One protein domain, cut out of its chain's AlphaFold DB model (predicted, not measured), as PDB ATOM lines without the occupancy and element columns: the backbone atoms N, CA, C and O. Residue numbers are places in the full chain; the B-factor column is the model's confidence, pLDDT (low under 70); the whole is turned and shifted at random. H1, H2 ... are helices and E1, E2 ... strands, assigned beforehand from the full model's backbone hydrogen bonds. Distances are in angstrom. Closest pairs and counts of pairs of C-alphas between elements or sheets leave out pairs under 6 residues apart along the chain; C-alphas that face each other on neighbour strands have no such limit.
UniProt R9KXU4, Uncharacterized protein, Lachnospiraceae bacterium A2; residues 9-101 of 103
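This is residues 9 to 101 of the 103 residues of an uncharacterized protein of Lachnospiraceae bacterium A2 (UniProt R9KXU4). A small, strongly twisted and curled sheet of five strands, E6 E5 E4 E1 E7, makes the body, and a long two-stranded hairpin, E2 and E3, reaches away from it as a narrow arm. At another side H1 stands up from the sheet, followed by a long loop of residues 57 to 69, and the printed part closes with H2 in a tail whose residues 96 to 101 stick out. The printed part has 93 residues with two named helices and seven named strands, in the order E1 E2 E3 E4 H1 E5 E6 E7 H2; both sheets are antiparallel throughout, and the class is mixed, helices and strands. The whole is only just extended, close to loose, with a radius of gyration of the C-alphas of 18.7 A, and its flat outline spans 61 by 44 by 22 A.

E1, residues 9 to 12, is an inner strand, the antiparallel neighbour of E4, residues 41 to 48, and of E7, residues 90 to 92. E1 and E4 run at 114 degrees, with C-alphas 44 and 9 facing each other at 4.6 A and N 10 within hydrogen-bond range of O 43 at 2.8 A. E1 and E7 run at 149 degrees, with N 11 and O 91 at 2.8 A; C-alphas 10 and 92 face each other at 4.6 A. E2, residues 16 to 24, and E3, residues 27 to 35, form an antiparallel hairpin at 154 degrees, in which C-alphas 19 and 32 face each other at 4.5 A. N 18 and O 33 are 2.8 A apart and N 24 and O 27 are 3.1 A apart, both within hydrogen-bond range. E2 and E3 are apart from E1, E4 and E7. E4 bends by 52 degrees at residue 44; C-alphas 41 to 44 face E1, while E5, residues 70 to 75, is its antiparallel neighbour at 134 degrees, with N 44 and O 74 at 2.9 A. H1, residues 49 to 56, is on the sheet at a height of 9.1 A, stands up from it with a rise of 51 degrees, and lies only just over E4, on which 3 of its C-alphas fall. The closest C-alphas of H1 and E5, those of His 49 and Glu 70, are 5.5 A apart. E5 and E6, residues 81 to 86, form a hairpin at 146 degrees, with N 71 and O 85 at 2.8 A. E6 and E7 are the edge strands and meet only through their link. H2, residues 96 to 99, is not on the sheet and is apart from H1. In H1 every O i to N i+4 pair is within hydrogen-bond range; H2, with 4 residues, is too short for such a pair, and its one O i to N i+3 pair is within range.

E1 begins at C-alpha 9, (-10.991, -16.291, -46.904), and is 9.9 A long. E2 measures 24.8 A and E3 23.6 A from first to last C-alpha. E4 measures 18.8 A and H1 10.6 A, the latter ending at C-alpha 56, (-25.213, -31.746, -35.432). E5 is 16.0 A long, E6 14.3 A, E7 6.7 A and H2 5.1 A; H2 ends at C-alpha 99, (-0.805, -15.687, -56.703).

The two C-alphas farthest apart, those of Ser 25 and Leu 61, are 62.8 A apart. Residues 23 to 28 stand free, as do residues 96 to 101, of which 96 to 99 belong to H2. The body without these stretches spans 53 by 35 by 21 A. The printed part has no cut; the link from H1 to E5, 13 residues, is long, and the other links are tight. The mean pLDDT of the printed part is 90.6, and residues 98 to 101 are under 70.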
ATOM      1  N   MET A   9     -10.491 -17.633 -46.626       95.81
ATOM      2  CA  MET A   9     -10.991 -16.291 -46.904       95.81
ATOM      3  C   MET A   9     -11.641 -16.277 -48.282       95.81
ATOM      4  O   MET A   9     -11.037 -16.707 -49.266       95.81
ATOM      5  N   VAL A  10     -12.857 -15.754 -48.376       96.31
ATOM      6  CA  VAL A  10     -13.640 -15.743 -49.611       96.31
ATOM      7  C   VAL A  10     -14.297 -14.391 -49.859       96.31
ATOM      8  O   VAL A  10     -14.493 -13.588 -48.949       96.31
ATOM      9  N   ILE A  11     -14.654 -14.147 -51.116       96.56
ATOM     10  CA  ILE A  11     -15.537 -13.059 -51.534       96.56
ATOM     11  C   ILE A  11     -16.877 -13.682 -51.927       96.56
ATOM     12  O   ILE A  11     -16.927 -14.568 -52.787       96.56
ATOM     13  N   CYS A  12     -17.962 -13.226 -51.303       96.44
ATOM     14  CA  CYS A  12     -19.316 -13.654 -51.642       96.44
ATOM     15  C   CYS A  12     -19.790 -12.955 -52.925       96.44
ATOM     16  O   CYS A  12     -19.685 -11.740 -53.061       96.44
ATOM     17  N   LYS A  13     -20.328 -13.718 -53.877       95.88
ATOM     18  CA  LYS A  13     -20.913 -13.233 -55.140       95.88
ATOM     19  C   LYS A  13     -22.430 -13.421 -55.198       95.88
ATOM     20  O   LYS A  13     -23.022 -13.272 -56.272       95.88
ATOM     21  N   LYS A  14     -23.063 -13.795 -54.082       95.25
ATOM     22  CA  LYS A  14     -24.509 -13.993 -54.043       95.25
ATOM     23  C   LYS A  14     -25.208 -12.683 -54.405       95.25
ATOM     24  O   LYS A  14     -24.995 -11.661 -53.764       95.25
ATOM     25  N   HIS A  15     -26.056 -12.757 -55.417       94.56
ATOM     26  CA  HIS A  15     -26.987 -11.711 -55.811       94.56
ATOM     27  C   HIS A  15     -28.286 -12.380 -56.263       94.56
ATOM     28  O   HIS A  15     -28.302 -13.574 -56.578       94.56
ATOM     29  N   SER A  16     -29.381 -11.630 -56.293       93.62
ATOM     30  CA  SER A  16     -30.652 -12.128 -56.814       93.62
ATOM     31  C   SER A  16     -31.364 -11.074 -57.649       93.62
ATOM     32  O   SER A  16     -31.210  -9.876 -57.427       93.62
ATOM     33  N   VAL A  17     -32.138 -11.519 -58.638       95.00
ATOM     34  CA  VAL A  17     -33.062 -10.636 -59.355       95.00
ATOM     35  C   VAL A  17     -34.360 -10.599 -58.561       95.00
ATOM     36  O   VAL A  17     -35.031 -11.620 -58.414       95.00
ATOM     37  N   ALA A  18     -34.698  -9.423 -58.050       95.69
ATOM     38  CA  ALA A  18     -35.869  -9.173 -57.229       95.69
ATOM     39  C   ALA A  18     -36.787  -8.133 -57.888       95.69
ATOM     40  O   ALA A  18     -36.468  -7.541 -58.921       95.69
ATOM     41  N   GLN A  19     -37.961  -7.923 -57.295       96.56
ATOM     42  CA  GLN A  19     -38.967  -6.987 -57.790       96.56
ATOM     43  C   GLN A  19     -39.290  -5.936 -56.736       96.56
ATOM     44  O   GLN A  19     -39.404  -6.251 -55.552       96.56
ATOM     45  N   LYS A  20     -39.458  -4.685 -57.170       94.75
ATOM     46  CA  LYS A  20     -39.907  -3.568 -56.332       94.75
ATOM     47  C   LYS A  20     -41.164  -2.928 -56.913       94.75
ATOM     48  O   LYS A  20     -41.342  -2.878 -58.130       94.75
ATOM     49  N   LEU A  21     -42.013  -2.404 -56.034       97.00
ATOM     50  CA  LEU A  21     -43.150  -1.566 -56.405       97.00
ATOM     51  C   LEU A  21     -42.720  -0.101 -56.412       97.00
ATOM     52  O   LEU A  21     -42.166   0.393 -55.431       97.00
ATOM     53  N   VAL A  22     -42.986   0.594 -57.516       96.25
ATOM     54  CA  VAL A  22     -42.719   2.026 -57.672       96.25
ATOM     55  C   VAL A  22     -44.041   2.764 -57.814       96.25
ATOM     56  O   VAL A  22     -44.874   2.397 -58.643       96.25
ATOM     57  N   PHE A  23     -44.206   3.812 -57.009       96.50
ATOM     58  CA  PHE A  23     -45.347   4.720 -57.043       96.50
ATOM     59  C   PHE A  23     -44.863   6.089 -57.512       96.50
ATOM     60  O   PHE A  23     -44.026   6.707 -56.854       96.50
ATOM     61  N   ASP A  24     -45.370   6.565 -58.645       94.44
ATOM     62  CA  ASP A  24     -45.110   7.925 -59.116       94.44
ATOM     63  C   ASP A  24     -46.356   8.551 -59.760       94.44
ATOM     64  O   ASP A  24     -47.467   8.024 -59.675       94.44
ATOM     65  N   SER A  25     -46.182   9.710 -60.396       94.88
ATOM     66  CA  SER A  25     -47.257  10.450 -61.066       94.88
ATOM     67  C   SER A  25     -47.923   9.689 -62.221       94.88
ATOM     68  O   SER A  25     -49.000  10.091 -62.656       94.88
ATOM     69  N   LYS A  26     -47.324   8.595 -62.712       92.12
ATOM     70  CA  LYS A  26     -47.891   7.708 -63.739       92.12
ATOM     71  C   LYS A  26     -48.621   6.499 -63.141       92.12
ATOM     72  O   LYS A  26     -49.151   5.687 -63.897       92.12
ATOM     73  N   GLY A  27     -48.670   6.378 -61.814       94.94
ATOM     74  CA  GLY A  27     -49.334   5.296 -61.091       94.94
ATOM     75  C   GLY A  27     -48.361   4.289 -60.472       94.94
ATOM     76  O   GLY A  27     -47.196   4.588 -60.213       94.94
ATOM     77  N   MET A  28     -48.869   3.087 -60.195       96.94
ATOM     78  CA  MET A  28     -48.109   1.987 -59.597       96.94
ATOM     79  C   MET A  28     -47.566   1.058 -60.687       96.94
ATOM     80  O   MET A  28     -48.323   0.615 -61.551       96.94
ATOM     81  N   ARG A  29     -46.280   0.703 -60.620       96.69
ATOM     82  CA  ARG A  29     -45.666  -0.314 -61.493       96.69
ATOM     83  C   ARG A  29     -44.692  -1.212 -60.739       96.69
ATOM     84  O   ARG A  29     -44.162  -0.823 -59.701       96.69
ATOM     85  N   ILE A  30     -44.440  -2.395 -61.294       96.94
ATOM     86  CA  ILE A  30     -43.424  -3.334 -60.807       96.94
ATOM     87  C   ILE A  30     -42.169  -3.170 -61.665       96.94
ATOM     88  O   ILE A  30     -42.248  -3.214 -62.890       96.94
ATOM     89  N   GLU A  31     -41.017  -2.991 -61.025       96.50
ATOM     90  CA  GLU A  31     -39.708  -2.951 -61.681       96.50
ATOM     91  C   GLU A  31     -38.813  -4.067 -61.137       96.50
ATOM     92  O   GLU A  31     -38.795  -4.322 -59.931       96.50
ATOM     93  N   ASN A  32     -38.043  -4.711 -62.016       96.75
ATOM     94  CA  ASN A  32     -36.987  -5.626 -61.589       96.75
ATOM     95  C   ASN A  32     -35.778  -4.824 -61.086       96.75
ATOM     96  O   ASN A  32     -35.460  -3.763 -61.626       96.75
ATOM     97  N   TYR A  33     -35.079  -5.350 -60.088       96.12
ATOM     98  CA  TYR A  33     -33.793  -4.840 -59.625       96.12
ATOM     99  C   TYR A  33     -32.882  -6.000 -59.216       96.12
ATOM    100  O   TYR A  33     -33.338  -7.134 -59.060       96.12
ATOM    101  N   ILE A  34     -31.588  -5.724 -59.083       96.25
ATOM    102  CA  ILE A  34     -30.626  -6.679 -58.532       96.25
ATOM    103  C   ILE A  34     -30.501  -6.375 -57.042       96.25
ATOM    104  O   ILE A  34     -30.134  -5.259 -56.684       96.25
ATOM    105  N   ASP A  35     -30.832  -7.348 -56.199       95.50
ATOM    106  CA  ASP A  35     -30.471  -7.332 -54.785       95.50
ATOM    107  C   ASP A  35     -29.078  -7.950 -54.647       95.50
ATOM    108  O   ASP A  35     -28.880  -9.157 -54.841       95.50
ATOM    109  N   ASP A  36     -28.108  -7.087 -54.376       95.31
ATOM    110  CA  ASP A  36     -26.687  -7.385 -54.264       95.31
ATOM    111  C   ASP A  36     -26.167  -7.174 -52.834       95.31
ATOM    112  O   ASP A  36     -24.964  -7.034 -52.632       95.31
ATOM    113  N   TYR A  37     -27.043  -7.225 -51.822       93.62
ATOM    114  CA  TYR A  37     -26.694  -6.960 -50.418       93.62
ATOM    115  C   TYR A  37     -25.475  -7.754 -49.896       93.62
ATOM    116  O   TYR A  37     -24.722  -7.282 -49.040       93.62
ATOM    117  N   PHE A  38     -25.261  -8.971 -50.408       94.25
ATOM    118  CA  PHE A  38     -24.137  -9.838 -50.031       94.25
ATOM    119  C   PHE A  38     -22.975  -9.828 -51.033       94.25
ATOM    120  O   PHE A  38     -21.945 -10.461 -50.789       94.25
ATOM    121  N   PHE A  39     -23.133  -9.152 -52.166       95.69
ATOM    122  CA  PHE A  39     -22.188  -9.186 -53.267       95.69
ATOM    123  C   PHE A  39     -20.897  -8.436 -52.929       95.69
ATOM    124  O   PHE A  39     -20.904  -7.356 -52.345       95.69
ATOM    125  N   ASN A  40     -19.772  -9.015 -53.344       95.62
ATOM    126  CA  ASN A  40     -18.425  -8.485 -53.170       95.62
ATOM    127  C   ASN A  40     -18.021  -8.225 -51.706       95.62
ATOM    128  O   ASN A  40     -17.135  -7.415 -51.434       95.62
ATOM    129  N   ARG A  41     -18.653  -8.924 -50.758       96.56
ATOM    130  CA  ARG A  41     -18.311  -8.840 -49.335       96.56
ATOM    131  C   ARG A  41     -17.334  -9.939 -48.951       96.56
ATOM    132  O   ARG A  41     -17.480 -11.095 -49.360       96.56
ATOM    133  N   GLU A  42     -16.332  -9.560 -48.165       96.94
ATOM    134  CA  GLU A  42     -15.338 -10.492 -47.645       96.94
ATOM    135  C   GLU A  42     -15.907 -11.292 -46.480       96.94
ATOM    136  O   GLU A  42     -16.544 -10.756 -45.569       96.94
ATOM    137  N   ALA A  43     -15.646 -12.589 -46.506       97.44
ATOM    138  CA  ALA A  43     -16.098 -13.521 -45.500       97.44
ATOM    139  C   ALA A  43     -15.043 -14.599 -45.258       97.44
ATOM    140  O   ALA A  43     -14.099 -14.765 -46.032       97.44
ATOM    141  N   VAL A  44     -15.227 -15.351 -44.182       97.19
ATOM    142  CA  VAL A  44     -14.486 -16.582 -43.912       97.19
ATOM    143  C   VAL A  44     -15.439 -17.770 -44.000       97.19
ATOM    144  O   VAL A  44     -16.596 -17.655 -43.589       97.19
ATOM    145  N   ILE A  45     -14.973 -18.904 -44.525       96.81
ATOM    146  CA  ILE A  45     -15.699 -20.175 -44.423       96.81
ATOM    147  C   ILE A  45     -15.703 -20.586 -42.952       96.81
ATOM    148  O   ILE A  45     -14.652 -20.859 -42.371       96.81
ATOM    149  N   GLU A  46     -16.882 -20.605 -42.341       95.50
ATOM    150  CA  GLU A  46     -17.054 -20.953 -40.931       95.50
ATOM    151  C   GLU A  46     -17.220 -22.464 -40.737       95.50
ATOM    152  O   GLU A  46     -16.719 -23.011 -39.760       95.50
ATOM    153  N   TYR A  47     -17.898 -23.131 -41.675       93.69
ATOM    154  CA  TYR A  47     -18.042 -24.587 -41.715       93.69
ATOM    155  C   TYR A  47     -18.428 -25.069 -43.115       93.69
ATOM    156  O   TYR A  47     -19.137 -24.388 -43.865       93.69
ATOM    157  N   THR A  48     -18.020 -26.288 -43.453       92.38
ATOM    158  CA  THR A  48     -18.555 -27.033 -44.602       92.38
ATOM    159  C   THR A  48     -19.877 -27.721 -44.242       92.38
ATOM    160  O   THR A  48     -20.165 -27.978 -43.068       92.38
ATOM    161  N   HIS A  49     -20.704 -28.051 -45.244       89.38
ATOM    162  CA  HIS A  49     -21.943 -28.811 -45.029       89.38
ATOM    163  C   HIS A  49     -21.704 -30.115 -44.270       89.38
ATOM    164  O   HIS A  49     -22.418 -30.401 -43.309       89.38
ATOM    165  N   LYS A  50     -20.687 -30.887 -44.668       87.62
ATOM    166  CA  LYS A  50     -20.360 -32.152 -44.012       87.62
ATOM    167  C   LYS A  50     -19.991 -31.949 -42.542       87.62
ATOM    168  O   LYS A  50     -20.651 -32.532 -41.690       87.62
ATOM    169  N   GLU A  51     -19.030 -31.068 -42.242       88.88
ATOM    170  CA  GLU A  51     -18.593 -30.802 -40.859       88.88
ATOM    171  C   GLU A  51     -19.767 -30.428 -39.953       88.88
ATOM    172  O   GLU A  51     -19.884 -30.918 -38.830       88.88
ATOM    173  N   ARG A  52     -20.672 -29.587 -40.454       88.88
ATOM    174  CA  ARG A  52     -21.807 -29.105 -39.672       88.88
ATOM    175  C   ARG A  52     -22.887 -30.163 -39.458       88.88
ATOM    176  O   ARG A  52     -23.515 -30.166 -38.399       88.88
ATOM    177  N   MET A  53     -23.131 -31.035 -40.438       88.88
ATOM    178  CA  MET A  53     -24.069 -32.151 -40.278       88.88
ATOM    179  C   MET A  53     -23.492 -33.219 -39.345       88.88
ATOM    180  O   MET A  53     -24.171 -33.618 -38.400       88.88
ATOM    181  N   ASP A  54     -22.224 -33.591 -39.529       88.56
ATOM    182  CA  ASP A  54     -21.521 -34.530 -38.649       88.56
ATOM    183  C   ASP A  54     -21.526 -34.025 -37.191       88.56
ATOM    184  O   ASP A  54     -21.803 -34.780 -36.260       88.56
ATOM    185  N   GLU A  55     -21.293 -32.724 -36.965       88.00
ATOM    186  CA  GLU A  55     -21.379 -32.112 -35.633       88.00
ATOM    187  C   GLU A  55     -22.804 -32.170 -35.061       88.00
ATOM    188  O   GLU A  55     -22.999 -32.531 -33.896       88.00
ATOM    189  N   ARG A  56     -23.814 -31.826 -35.871       88.50
ATOM    190  CA  ARG A  56     -25.213 -31.746 -35.432       88.50
ATOM    191  C   ARG A  56     -25.773 -33.102 -35.009       88.50
ATOM    192  O   ARG A  56     -26.553 -33.142 -34.058       88.50
ATOM    193  N   PHE A  57     -25.384 -34.170 -35.698       88.44
ATOM    194  CA  PHE A  57     -25.899 -35.524 -35.486       88.44
ATOM    195  C   PHE A  57     -24.888 -36.455 -34.813       88.44
ATOM    196  O   PHE A  57     -25.107 -37.658 -34.760       88.44
ATOM    197  N   LYS A  58     -23.801 -35.923 -34.243       86.00
ATOM    198  CA  LYS A  58     -22.699 -36.695 -33.640       86.00
ATOM    199  C   LYS A  58     -23.128 -37.814 -32.672       86.00
ATOM    200  O   LYS A  58     -22.399 -38.791 -32.525       86.00
ATOM    201  N   ASN A  59     -24.271 -37.667 -31.999       88.12
ATOM    202  CA  ASN A  59     -24.794 -38.640 -31.030       88.12
ATOM    203  C   ASN A  59     -25.895 -39.561 -31.591       88.12
ATOM    204  O   ASN A  59     -26.383 -40.422 -30.863       88.12
ATOM    205  N   ASP A  60     -26.279 -39.390 -32.853       84.31
ATOM    206  CA  ASP A  60     -27.323 -40.167 -33.513       84.31
ATOM    207  C   ASP A  60     -26.700 -41.214 -34.445       84.31
ATOM    208  O   ASP A  60     -25.644 -40.997 -35.037       84.31
ATOM    209  N   LEU A  61     -27.375 -42.350 -34.629       80.31
ATOM    210  CA  LEU A  61     -27.040 -43.295 -35.695       80.31
ATOM    211  C   LEU A  61     -27.549 -42.733 -37.025       80.31
ATOM    212  O   LEU A  61     -28.753 -42.694 -37.267       80.31
ATOM    213  N   HIS A  62     -26.630 -42.303 -37.882       76.69
ATOM    214  CA  HIS A  62     -26.921 -41.789 -39.216       76.69
ATOM    215  C   HIS A  62     -25.935 -42.376 -40.230       76.69
ATOM    216  O   HIS A  62     -24.797 -42.704 -39.893       76.69
ATOM    217  N   GLU A  63     -26.385 -42.540 -41.475       77.06
ATOM    218  CA  GLU A  63     -25.474 -42.810 -42.588       77.06
ATOM    219  C   GLU A  63     -24.566 -41.596 -42.815       77.06
ATOM    220  O   GLU A  63     -24.942 -40.463 -42.506       77.06
ATOM    221  N   GLU A  64     -23.366 -41.826 -43.349       76.81
ATOM    222  CA  GLU A  64     -22.401 -40.756 -43.590       76.81
ATOM    223  C   GLU A  64     -23.015 -39.643 -44.454       76.81
ATOM    224  O   GLU A  64     -23.509 -39.889 -45.559       76.81
ATOM    225  N   PHE A  65     -22.962 -38.396 -43.971       80.31
ATOM    226  CA  PHE A  65     -23.483 -37.275 -44.744       80.31
ATOM    227  C   PHE A  65     -22.660 -37.073 -46.010       80.31
ATOM    228  O   PHE A  65     -21.431 -36.934 -45.979       80.31
ATOM    229  N   LYS A  66     -23.379 -37.009 -47.135       79.75
ATOM    230  CA  LYS A  66     -22.797 -36.704 -48.435       79.75
ATOM    231  C   LYS A  66     -22.147 -35.326 -48.398       79.75
ATOM    232  O   LYS A  66     -22.762 -34.350 -47.958       79.75
ATOM    233  N   ASP A  67     -20.936 -35.263 -48.934       75.75
ATOM    234  CA  ASP A  67     -20.262 -33.999 -49.160       75.75
ATOM    235  C   ASP A  67     -21.031 -33.190 -50.214       75.75
ATOM    236  O   ASP A  67     -21.303 -33.662 -51.328       75.75
ATOM    237  N   LYS A  68     -21.448 -31.990 -49.824       86.00
ATOM    238  CA  LYS A  68     -22.080 -31.016 -50.706       86.00
ATOM    239  C   LYS A  68     -21.154 -29.821 -50.768       86.00
ATOM    240  O   LYS A  68     -20.655 -29.382 -49.737       86.00
ATOM    241  N   GLU A  69     -21.006 -29.252 -51.957       90.62
ATOM    242  CA  GLU A  69     -20.278 -27.998 -52.182       90.62
ATOM    243  C   GLU A  69     -21.091 -26.787 -51.681       90.62
ATOM    244  O   GLU A  69     -21.329 -25.820 -52.405       90.62
ATOM    245  N   GLU A  70     -21.556 -26.887 -50.436       92.94
ATOM    246  CA  GLU A  70     -22.366 -25.934 -49.698       92.94
ATOM    247  C   GLU A  70     -21.633 -25.540 -48.412       92.94
ATOM    248  O   GLU A  70     -21.117 -26.387 -47.676       92.94
ATOM    249  N   TYR A  71     -21.603 -24.242 -48.131       95.19
ATOM    250  CA  TYR A  71     -20.756 -23.662 -47.096       95.19
ATOM    251  C   TYR A  71     -21.543 -22.686 -46.226       95.19
ATOM    252  O   TYR A  71     -22.424 -21.965 -46.707       95.19
ATOM    253  N   GLY A  72     -21.204 -22.654 -44.941       96.38
ATOM    254  CA  GLY A  72     -21.533 -21.550 -44.052       96.38
ATOM    255  C   GLY A  72     -20.398 -20.536 -44.059       96.38
ATOM    256  O   GLY A  72     -19.237 -20.910 -43.881       96.38
ATOM    257  N   ILE A  73     -20.718 -19.261 -44.258       97.38
ATOM    258  CA  ILE A  73     -19.750 -18.164 -44.190       97.38
ATOM    259  C   ILE A  73     -20.096 -17.189 -43.075       97.38
ATOM    260  O   ILE A  73     -21.267 -17.016 -42.735       97.38
ATOM    261  N   ARG A  74     -19.080 -16.488 -42.571       97.88
ATOM    262  CA  ARG A  74     -19.239 -15.319 -41.703       97.88
ATOM    263  C   ARG A  74     -18.594 -14.100 -42.341       97.88
ATOM    264  O   ARG A  74     -17.399 -14.121 -42.641       97.88
ATOM    265  N   PHE A  75     -19.377 -13.046 -42.538       97.50
ATOM    266  CA  PHE A  75     -18.899 -11.789 -43.102       97.50
ATOM    267  C   PHE A  75     -17.983 -11.054 -42.119       97.50
ATOM    268  O   PHE A  75     -18.250 -11.009 -40.919       97.50
ATOM    269  N   LEU A  76     -16.887 -10.485 -42.623       96.31
ATOM    270  CA  LEU A  76     -15.851  -9.871 -41.781       96.31
ATOM    271  C   LEU A  76     -16.198  -8.449 -41.326       96.31
ATOM    272  O   LEU A  76     -15.675  -7.982 -40.320       96.31
ATOM    273  N   ASP A  77     -17.062  -7.767 -42.071       96.00
ATOM    274  CA  ASP A  77     -17.506  -6.395 -41.815       96.00
ATOM    275  C   ASP A  77     -18.662  -6.321 -40.804       96.00
ATOM    276  O   ASP A  77     -18.670  -5.425 -39.962       96.00
ATOM    277  N   SER A  78     -19.619  -7.256 -40.855       94.88
ATOM    278  CA  SER A  78     -20.811  -7.251 -39.988       94.88
ATOM    279  C   SER A  78     -20.870  -8.390 -38.966       94.88
ATOM    280  O   SER A  78     -21.722  -8.353 -38.082       94.88
ATOM    281  N   ASN A  79     -19.997  -9.402 -39.064       93.06
ATOM    282  CA  ASN A  79     -20.104 -10.680 -38.340       93.06
ATOM    283  C   ASN A  79     -21.411 -11.460 -38.585       93.06
ATOM    284  O   ASN A  79     -21.643 -12.472 -37.921       93.06
ATOM    285  N   GLU A  80     -22.251 -11.043 -39.535       94.44
ATOM    286  CA  GLU A  80     -23.419 -11.820 -39.950       94.44
ATOM    287  C   GLU A  80     -22.973 -13.142 -40.582       94.44
ATOM    288  O   GLU A  80     -21.960 -13.207 -41.288       94.44
ATOM    289  N   THR A  81     -23.748 -14.197 -40.348       94.69
ATOM    290  CA  THR A  81     -23.498 -15.521 -40.916       94.69
ATOM    291  C   THR A  81     -24.538 -15.861 -41.974       94.69
ATOM    292  O   THR A  81     -25.706 -15.481 -41.876       94.69
ATOM    293  N   LEU A  82     -24.107 -16.581 -43.009       94.56
ATOM    294  CA  LEU A  82     -24.969 -17.029 -44.094       94.56
ATOM    295  C   LEU A  82     -24.682 -18.497 -44.411       94.56
ATOM    296  O   LEU A  82     -23.538 -18.880 -44.643       94.56
ATOM    297  N   ALA A  83     -25.736 -19.304 -44.456       92.44
ATOM    298  CA  ALA A  83     -25.723 -20.689 -44.916       92.44
ATOM    299  C   ALA A  83     -26.994 -20.929 -45.750       92.44
ATOM    300  O   ALA A  83     -28.011 -20.275 -45.528       92.44
ATOM    301  N   TRP A  84     -27.033 -21.826 -46.731       93.25
ATOM    302  CA  TRP A  84     -25.987 -22.681 -47.293       93.25
ATOM    303  C   TRP A  84     -25.583 -22.125 -48.660       93.25
ATOM    304  O   TRP A  84     -26.382 -22.171 -49.596       93.25
ATOM    305  N   LEU A  85     -24.388 -21.540 -48.769       94.25
ATOM    306  CA  LEU A  85     -23.901 -20.967 -50.025       94.25
ATOM    307  C   LEU A  85     -23.243 -22.025 -50.893       94.25
ATOM    308  O   LEU A  85     -22.396 -22.768 -50.406       94.25
ATOM    309  N   LYS A  86     -23.568 -22.043 -52.183       94.12
ATOM    310  CA  LYS A  86     -22.900 -22.934 -53.135       94.12
ATOM    311  C   LYS A  86     -21.492 -22.441 -53.459       94.12
ATOM    312  O   LYS A  86     -21.252 -21.235 -53.494       94.12
ATOM    313  N   ALA A  87     -20.591 -23.354 -53.826       93.19
ATOM    314  CA  ALA A  87     -19.249 -23.003 -54.304       93.19
ATOM    315  C   ALA A  87     -19.253 -21.931 -55.415       93.19
ATOM    316  O   ALA A  87     -18.401 -21.047 -55.426       93.19
ATOM    317  N   GLU A  88     -20.226 -21.972 -56.334       93.88
ATOM    318  CA  GLU A  88     -20.351 -21.006 -57.438       93.88
ATOM    319  C   GLU A  88     -20.615 -19.564 -56.968       93.88
ATOM    320  O   GLU A  88     -20.213 -18.605 -57.638       93.88
ATOM    321  N   GLU A  89     -21.219 -19.404 -55.787       95.38
ATOM    322  CA  GLU A  89     -21.509 -18.118 -55.147       95.38
ATOM    323  C   GLU A  89     -20.294 -17.554 -54.392       95.38
ATOM    324  O   GLU A  89     -20.382 -16.470 -53.822       95.38
ATOM    325  N   LEU A  90     -19.153 -18.248 -54.401       95.75
ATOM    326  CA  LEU A  90     -17.956 -17.889 -53.647       95.75
ATOM    327  C   LEU A  90     -16.738 -17.741 -54.569       95.75
ATOM    328  O   LEU A  90     -16.673 -18.291 -55.671       95.75
ATOM    329  N   VAL A  91     -15.762 -16.953 -54.129       95.12
ATOM    330  CA  VAL A  91     -14.436 -16.840 -54.753       95.12
ATOM    331  C   VAL A  91     -13.392 -16.919 -53.664       95.12
ATOM    332  O   VAL A  91     -13.476 -16.166 -52.699       95.12
ATOM    333  N   LEU A  92     -12.391 -17.781 -53.828       93.81
ATOM    334  CA  LEU A  92     -11.269 -17.841 -52.899       93.81
ATOM    335  C   LEU A  92     -10.457 -16.546 -52.981       93.81
ATOM    336  O   LEU A  92      -9.983 -16.166 -54.055       93.81
ATOM    337  N   LYS A  93     -10.269 -15.884 -51.842       92.00
ATOM    338  CA  LYS A  93      -9.381 -14.735 -51.724       92.00
ATOM    339  C   LYS A  93      -7.981 -15.246 -51.400       92.00
ATOM    340  O   LYS A  93      -7.696 -15.645 -50.276       92.00
ATOM    341  N   VAL A  94      -7.103 -15.207 -52.393       85.00
ATOM    342  CA  VAL A  94      -5.697 -15.596 -52.243       85.00
ATOM    343  C   VAL A  94      -4.841 -14.323 -52.148       85.00
ATOM    344  O   VAL A  94      -5.015 -13.427 -52.980       85.00
ATOM    345  N   PRO A  95      -3.935 -14.197 -51.157       74.88
ATOM    346  CA  PRO A  95      -2.987 -13.088 -51.085       74.88
ATOM    347  C   PRO A  95      -2.182 -12.942 -52.379       74.88
ATOM    348  O   PRO A  95      -1.809 -13.935 -53.012       74.88
ATOM    349  N   LYS A  96      -1.882 -11.701 -52.770       71.88
ATOM    350  CA  LYS A  96      -1.184 -11.393 -54.029       71.88
ATOM    351  C   LYS A  96       0.168 -12.109 -54.128       71.88
ATOM    352  O   LYS A  96       0.569 -12.532 -55.209       71.88
ATOM    353  N   GLU A  97       0.839 -12.284 -52.997       73.62
ATOM    354  CA  GLU A  97       2.142 -12.935 -52.859       73.62
ATOM    355  C   GLU A  97       2.080 -14.431 -53.197       73.62
ATOM    356  O   GLU A  97       3.040 -14.981 -53.727       73.62
ATOM    357  N   GLN A  98       0.943 -15.082 -52.940       66.12
ATOM    358  CA  GLN A  98       0.718 -16.495 -53.259       66.12
ATOM    359  C   GLN A  98       0.242 -16.692 -54.705       66.12
ATOM    360  O   GLN A  98       0.466 -17.747 -55.293       66.12
ATOM    361  N   PHE A  99      -0.356 -15.660 -55.310       61.31
ATOM    362  CA  PHE A  99      -0.805 -15.687 -56.703       61.31
ATOM    363  C   PHE A  99       0.353 -15.744 -57.710       61.31
ATOM    364  O   PHE A  99       0.221 -16.372 -58.756       61.31
ATOM    365  N   MET A 100       1.505 -15.136 -57.397       59.16
ATOM    366  CA  MET A 100       2.674 -15.130 -58.295       59.16
ATOM    367  C   MET A 100       3.366 -16.498 -58.432       59.16
ATOM    368  O   MET A 100       4.212 -16.652 -59.305       59.16
ATOM    369  N   GLY A 101       3.021 -17.482 -57.593       57.41
ATOM    370  CA  GLY A 101       3.524 -18.860 -57.691       57.41
ATOM    371  C   GLY A 101       2.595 -19.827 -58.434       57.41
ATOM    372  O   GLY A 101       2.914 -21.009 -58.525       57.41
TER     373      GLY A 101